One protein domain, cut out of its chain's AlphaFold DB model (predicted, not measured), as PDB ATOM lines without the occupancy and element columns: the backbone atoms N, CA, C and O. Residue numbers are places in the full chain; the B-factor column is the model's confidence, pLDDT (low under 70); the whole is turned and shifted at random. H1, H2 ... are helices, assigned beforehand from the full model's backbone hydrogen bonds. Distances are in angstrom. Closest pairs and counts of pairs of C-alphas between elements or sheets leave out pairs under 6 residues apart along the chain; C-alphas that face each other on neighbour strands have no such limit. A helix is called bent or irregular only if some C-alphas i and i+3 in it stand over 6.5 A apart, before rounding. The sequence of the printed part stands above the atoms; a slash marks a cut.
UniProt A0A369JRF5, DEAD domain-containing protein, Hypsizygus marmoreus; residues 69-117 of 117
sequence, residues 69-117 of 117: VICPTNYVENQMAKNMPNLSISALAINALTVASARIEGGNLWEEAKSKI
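This is residues 69 to 117 of the 117 residues of the protein "DEAD domain-containing protein" of Hypsizygus marmoreus (UniProt A0A369JRF5). What shape does the model have? One longer helix, H1, makes one side, and two short helices, H2 and then H3, make the other, while the link of residues 88 to 95 folds back from the end of H1 through the middle between them. H1 touches neither H2 nor H3, and the link of residues 88 to 95 crosses the space between the two sides as a single strand of chain without filling it. What is it built of, and how large is it? The printed part has 49 residues with three named helices, in the order H1, H2, H3, and no named strand; the class is all helix. It is compact, with a radius of gyration of the C-alphas of 10.9 A, and its rounded outline spans 28 by 25 by 16 A.

Where does the first helix run? After residues 69 to 73, H1 takes residues 74 to 87, 20.9 A from its first C-alpha at (46.102, 37.784, 8.308) to its last at (38.015, 51.685, -5.027). It is irregular, but only just: C-alphas 82 and 85 are 6.8 A apart. What follows? H2 takes residues 96 to 104 and is 12.4 A long. H3 takes residues 109 to 112, ending with C-alpha 112 at (53.344, 55.079, 7.571), 4.8 A from its first C-alpha.

Does H1 touch another helix? H1 and H3 are apart. H1 and H2 are only just apart, their closest C-alphas being 8.1 A from each other. How do H2 and H3 meet? They only just touch, with 3 pairs of C-alphas within 8 A; the closest are those of Val 99 and Leu 109, 6.2 A apart. What do the backbones show? In H2 every O i to N i+4 pair is within hydrogen-bond range, in H1 7 of 10 are, and H3 is too short for such a pair; its 1 pair of O i to N i+3 is not within range.

Which C-alphas are farthest apart? Those of Leu 87 and Ile 104, at 29.1 A. Is there a cut or a long link? The printed part has no cut; the link from H1 to H2 is short and that from H2 to H3 is tight. Where is confidence low? The mean pLDDT of the printed part is 92.8, and residues 116 to 117, at the chain's end, are under 70.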
ATOM      1  N   VAL A  69      39.792  48.680  10.587       95.12
ATOM      2  CA  VAL A  69      39.096  47.401  10.415       95.12
ATOM      3  C   VAL A  69      39.893  46.307  11.108       95.12
ATOM      4  O   VAL A  69      41.033  46.036  10.744       95.12
ATOM      5  N   ILE A  70      39.278  45.668  12.102       95.50
ATOM      6  CA  ILE A  70      39.892  44.569  12.848       95.50
ATOM      7  C   ILE A  70      39.460  43.249  12.214       95.50
ATOM      8  O   ILE A  70      38.275  42.914  12.188       95.50
ATOM      9  N   CYS A  71      40.434  42.485  11.729       94.25
ATOM     10  CA  CYS A  71      40.211  41.181  11.123       94.25
ATOM     11  C   CYS A  71      40.772  40.067  12.018       94.25
ATOM     12  O   CYS A  71      41.845  40.218  12.594       94.25
ATOM     13  N   PRO A  72      40.104  38.904  12.103       93.25
ATOM     14  CA  PRO A  72      40.587  37.790  12.919       93.25
ATOM     15  C   PRO A  72      41.757  37.022  12.282       93.25
ATOM     16  O   PRO A  72      42.352  36.168  12.933       93.25
ATOM     17  N   THR A  73      42.059  37.257  11.000       95.12
ATOM     18  CA  THR A  73      43.079  36.494  10.266       95.12
ATOM     19  C   THR A  73      43.878  37.383   9.324       95.12
ATOM     20  O   THR A  73      43.279  38.168   8.584       95.12
ATOM     21  N   ASN A  74      45.185  37.119   9.237       95.75
ATOM     22  CA  ASN A  74      46.102  37.784   8.308       95.75
ATOM     23  C   ASN A  74      45.645  37.673   6.847       95.75
ATOM     24  O   ASN A  74      45.850  38.581   6.051       95.75
ATOM     25  N   TYR A  75      45.030  36.552   6.455       94.31
ATOM     26  CA  TYR A  75      44.577  36.374   5.075       94.31
ATOM     27  C   TYR A  75      43.494  37.393   4.695       94.31
ATOM     28  O   TYR A  75      43.623  38.070   3.679       94.31
ATOM     29  N   VAL A  76      42.449  37.525   5.520       91.88
ATOM     30  CA  VAL A  76      41.306  38.403   5.225       91.88
ATOM     31  C   VAL A  76      41.729  39.869   5.147       91.88
ATOM     32  O   VAL A  76      41.394  40.533   4.169       91.88
ATOM     33  N   GLU A  77      42.506  40.372   6.107       94.25
ATOM     34  CA  GLU A  77      42.974  41.767   6.070       94.25
ATOM     35  C   GLU A  77      43.926  42.053   4.908       94.25
ATOM     36  O   GLU A  77      43.774  43.082   4.256       94.25
ATOM     37  N   ASN A  78      44.844  41.136   4.578       94.69
ATOM     38  CA  ASN A  78      45.753  41.324   3.445       94.69
ATOM     39  C   ASN A  78      44.978  41.357   2.119       94.69
ATOM     40  O   ASN A  78      45.267  42.179   1.251       94.69
ATOM     41  N   GLN A  79      43.968  40.493   1.960       93.56
ATOM     42  CA  GLN A  79      43.089  40.530   0.788       93.56
ATOM     43  C   GLN A  79      42.275  41.823   0.730       93.56
ATOM     44  O   GLN A  79      42.113  42.393  -0.346       93.56
ATOM     45  N   MET A  80      41.764  42.304   1.866       91.75
ATOM     46  CA  MET A  80      41.037  43.570   1.912       91.75
ATOM     47  C   MET A  80      41.942  44.741   1.529       91.75
ATOM     48  O   MET A  80      41.608  45.454   0.587       91.75
ATOM     49  N   ALA A  81      43.104  44.887   2.170       94.00
ATOM     50  CA  ALA A  81      44.051  45.963   1.886       94.00
ATOM     51  C   ALA A  81      44.500  45.965   0.416       94.00
ATOM     52  O   ALA A  81      44.508  47.012  -0.220       94.00
ATOM     53  N   LYS A  82      44.759  44.788  -0.168       94.62
ATOM     54  CA  LYS A  82      45.123  44.658  -1.589       94.62
ATOM     55  C   LYS A  82      44.021  45.127  -2.551       94.62
ATOM     56  O   LYS A  82      44.330  45.568  -3.654       94.62
ATOM     57  N   ASN A  83      42.751  45.005  -2.165       92.06
ATOM     58  CA  ASN A  83      41.613  45.309  -3.035       92.06
ATOM     59  C   ASN A  83      41.074  46.740  -2.876       92.06
ATOM     60  O   ASN A  83      40.426  47.229  -3.801       92.06
ATOM     61  N   MET A  84      41.333  47.419  -1.754       92.38
ATOM     62  CA  MET A  84      40.871  48.798  -1.514       92.38
ATOM     63  C   MET A  84      41.368  49.828  -2.547       92.38
ATOM     64  O   MET A  84      40.558  50.666  -2.953       92.38
ATOM     65  N   PRO A  85      42.603  49.739  -3.085       92.25
ATOM     66  CA  PRO A  85      43.054  50.642  -4.145       92.25
ATOM     67  C   PRO A  85      42.184  50.606  -5.409       92.25
ATOM     68  O   PRO A  85      42.051  51.623  -6.088       92.25
ATOM     69  N   ASN A  86      41.506  49.483  -5.694       90.75
ATOM     70  CA  ASN A  86      40.557  49.386  -6.814       90.75
ATOM     71  C   ASN A  86      39.325  50.291  -6.629       90.75
ATOM     72  O   ASN A  86      38.607  50.560  -7.589       90.75
ATOM     73  N   LEU A  87      39.076  50.751  -5.401       90.31
ATOM     74  CA  LEU A  87      38.015  51.685  -5.027       90.31
ATOM     75  C   LEU A  87      38.557  53.098  -4.758       90.31
ATOM     76  O   LEU A  87      37.830  53.932  -4.228       90.31
ATOM     77  N   SER A  88      39.822  53.367  -5.107       90.75
ATOM     78  CA  SER A  88      40.520  54.621  -4.781       90.75
ATOM     79  C   SER A  88      40.616  54.896  -3.274       90.75
ATOM     80  O   SER A  88      40.647  56.051  -2.858       90.75
ATOM     81  N   ILE A  89      40.668  53.835  -2.465       92.19
ATOM     82  CA  ILE A  89      40.879  53.905  -1.018       92.19
ATOM     83  C   ILE A  89      42.287  53.388  -0.724       92.19
ATOM     84  O   ILE A  89      42.622  52.256  -1.085       92.19
ATOM     85  N   SER A  90      43.098  54.210  -0.065       93.00
ATOM     86  CA  SER A  90      44.394  53.782   0.455       93.00
ATOM     87  C   SER A  90      44.200  52.869   1.665       93.00
ATOM     88  O   SER A  90      43.294  53.082   2.473       93.00
ATOM     89  N   ALA A  91      44.996  51.805   1.774       94.12
ATOM     90  CA  ALA A  91      44.835  50.824   2.841       94.12
ATOM     91  C   ALA A  91      46.154  50.151   3.213       94.12
ATOM     92  O   ALA A  91      46.919  49.729   2.347       94.12
ATOM     93  N   LEU A  92      46.350  49.958   4.518       94.94
ATOM     94  CA  LEU A  92      47.469  49.216   5.090       94.94
ATOM     95  C   LEU A  92      46.951  48.045   5.924       94.94
ATOM     96  O   LEU A  92      46.057  48.205   6.754       94.94
ATOM     97  N   ALA A  93      47.541  46.867   5.730       96.25
ATOM     98  CA  ALA A  93      47.347  45.726   6.619       96.25
ATOM     99  C   ALA A  93      48.484  45.690   7.646       96.25
ATOM    100  O   ALA A  93      49.647  45.495   7.284       96.25
ATOM    101  N   ILE A  94      48.158  45.861   8.928       96.31
ATOM    102  CA  ILE A  94      49.139  45.890  10.019       96.31
ATOM    103  C   ILE A  94      48.971  44.641  10.882       96.31
ATOM    104  O   ILE A  94      48.054  44.542  11.692       96.31
ATOM    105  N   ASN A  95      49.891  43.693  10.728       96.31
ATOM    106  CA  ASN A  95      49.968  42.471  11.523       96.31
ATOM    107  C   ASN A  95      51.426  42.056  11.734       96.31
ATOM    108  O   ASN A  95      52.352  42.663  11.197       96.31
ATOM    109  N   ALA A  96      51.643  40.992  12.510       96.19
ATOM    110  CA  ALA A  96      52.987  40.517  12.829       96.19
ATOM    111  C   ALA A  96      53.842  40.206  11.584       96.19
ATOM    112  O   ALA A  96      55.047  40.447  11.606       96.19
ATOM    113  N   LEU A  97      53.238  39.700  10.500       96.31
ATOM    114  CA  LEU A  97      53.956  39.366   9.270       96.31
ATOM    115  C   LEU A  97      54.292  40.619   8.461       96.31
ATOM    116  O   LEU A  97      55.445  40.789   8.081       96.31
ATOM    117  N   THR A  98      53.325  41.511   8.231       96.25
ATOM    118  CA  THR A  98      53.556  42.728   7.437       96.25
ATOM    119  C   THR A  98      54.516  43.682   8.138       96.25
ATOM    120  O   THR A  98      55.398  44.240   7.493       96.25
ATOM    121  N   VAL A  99      54.439  43.792   9.469       97.19
ATOM    122  CA  VAL A  99      55.400  44.560  10.277       97.19
ATOM    123  C   VAL A  99      56.802  43.958  10.189       97.19
ATOM    124  O   VAL A  99      57.775  44.698  10.047       97.19
ATOM    125  N   ALA A 100      56.930  42.628  10.251       97.31
ATOM    126  CA  ALA A 100      58.224  41.967  10.099       97.31
ATOM    127  C   ALA A 100      58.815  42.190   8.697       97.31
ATOM    128  O   ALA A 100      59.988  42.543   8.592       97.31
ATOM    129  N   SER A 101      58.007  42.044   7.641       96.44
ATOM    130  CA  SER A 101      58.412  42.314   6.256       96.44
ATOM    131  C   SER A 101      58.866  43.760   6.063       96.44
ATOM    132  O   SER A 101      59.990  43.980   5.621       96.44
ATOM    133  N   ALA A 102      58.063  44.738   6.493       96.50
ATOM    134  CA  ALA A 102      58.422  46.149   6.388       96.50
ATOM    135  C   ALA A 102      59.727  46.463   7.130       96.50
ATOM    136  O   ALA A 102      60.578  47.177   6.611       96.50
ATOM    137  N   ARG A 103      59.939  45.869   8.312       96.81
ATOM    138  CA  ARG A 103      61.185  46.042   9.071       96.81
ATOM    139  C   ARG A 103      62.406  45.491   8.330       96.81
ATOM    140  O   ARG A 103      63.465  46.110   8.395       96.81
ATOM    141  N   ILE A 104      62.279  44.344   7.659       97.12
ATOM    142  CA  ILE A 104      63.355  43.762   6.833       97.12
ATOM    143  C   ILE A 104      63.698  44.697   5.665       97.12
ATOM    144  O   ILE A 104      64.869  44.849   5.324       97.12
ATOM    145  N   GLU A 105      62.693  45.364   5.104       96.12
ATOM    146  CA  GLU A 105      62.830  46.342   4.017       96.12
ATOM    147  C   GLU A 105      63.272  47.740   4.501       96.12
ATOM    148  O   GLU A 105      63.452  48.649   3.694       96.12
ATOM    149  N   GLY A 106      63.490  47.923   5.810       95.81
ATOM    150  CA  GLY A 106      63.920  49.191   6.410       95.81
ATOM    151  C   GLY A 106      62.793  50.195   6.688       95.81
ATOM    152  O   GLY A 106      63.079  51.340   7.037       95.81
ATOM    153  N   GLY A 107      61.529  49.788   6.553       94.44
ATOM    154  CA  GLY A 107      60.335  50.596   6.810       94.44
ATOM    155  C   GLY A 107      59.707  50.398   8.199       94.44
ATOM    156  O   GLY A 107      60.095  49.524   8.980       94.44
ATOM    157  N   ASN A 108      58.693  51.219   8.502       95.62
ATOM    158  CA  ASN A 108      57.873  51.124   9.714       95.62
ATOM    159  C   ASN A 108      56.401  51.448   9.406       95.62
ATOM    160  O   ASN A 108      56.026  52.617   9.313       95.62
ATOM    161  N   LEU A 109      55.563  50.408   9.326       94.81
ATOM    162  CA  LEU A 109      54.136  50.543   9.000       94.81
ATOM    163  C   LEU A 109      53.350  51.410   9.995       94.81
ATOM    164  O   LEU A 109      52.342  51.996   9.622       94.81
ATOM    165  N   TRP A 110      53.787  51.513  11.255       94.19
ATOM    166  CA  TRP A 110      53.104  52.353  12.246       94.19
ATOM    167  C   TRP A 110      53.375  53.842  12.049       94.19
ATOM    168  O   TRP A 110      52.539  54.658  12.426       94.19
ATOM    169  N   GLU A 111      54.529  54.206  11.487       94.38
ATOM    170  CA  GLU A 111      54.791  55.593  11.088       94.38
ATOM    171  C   GLU A 111      54.109  55.912   9.760       94.38
ATOM    172  O   GLU A 111      53.519  56.979   9.619       94.38
ATOM    173  N   GLU A 112      54.096  54.958   8.824       92.94
ATOM    174  CA  GLU A 112      53.344  55.079   7.571       92.94
ATOM    175  C   GLU A 112      51.850  55.310   7.835       92.94
ATOM    176  O   GLU A 112      51.268  56.246   7.293       92.94
ATOM    177  N   ALA A 113      51.256  54.564   8.771       92.25
ATOM    178  CA  ALA A 113      49.854  54.713   9.157       92.25
ATOM    179  C   ALA A 113      49.491  56.083   9.767       92.25
ATOM    180  O   ALA A 113      48.313  56.421   9.842       92.25
ATOM    181  N   LYS A 114      50.478  56.857  10.242       90.25
ATOM    182  CA  LYS A 114      50.276  58.227  10.756       90.25
ATOM    183  C   LYS A 114      50.412  59.290   9.670       90.25
ATOM    184  O   LYS A 114      50.048  60.442   9.903       90.25
ATOM    185  N   SER A 115      51.019  58.941   8.540       84.88
ATOM    186  CA  SER A 115      51.162  59.846   7.405       84.88
ATOM    187  C   SER A 115      49.856  59.911   6.609       84.88
ATOM    188  O   SER A 115      49.013  59.030   6.749       84.88
ATOM    189  N   LYS A 116      49.669  60.955   5.792       66.19
ATOM    190  CA  LYS A 116      48.563  60.975   4.824       66.19
ATOM    191  C   LYS A 116      48.815  59.846   3.814       66.19
ATOM    192  O   LYS A 116      49.798  59.930   3.076       66.19
ATOM    193  N   ILE A 117      47.971  58.812   3.836       57.16
ATOM    194  CA  ILE A 117      48.079  57.597   3.007       57.16
ATOM    195  C   ILE A 117      47.155  57.678   1.797       57.16
ATOM    196  O   ILE A 117      46.039  58.223   1.926       57.16
TER     197      ILE A 117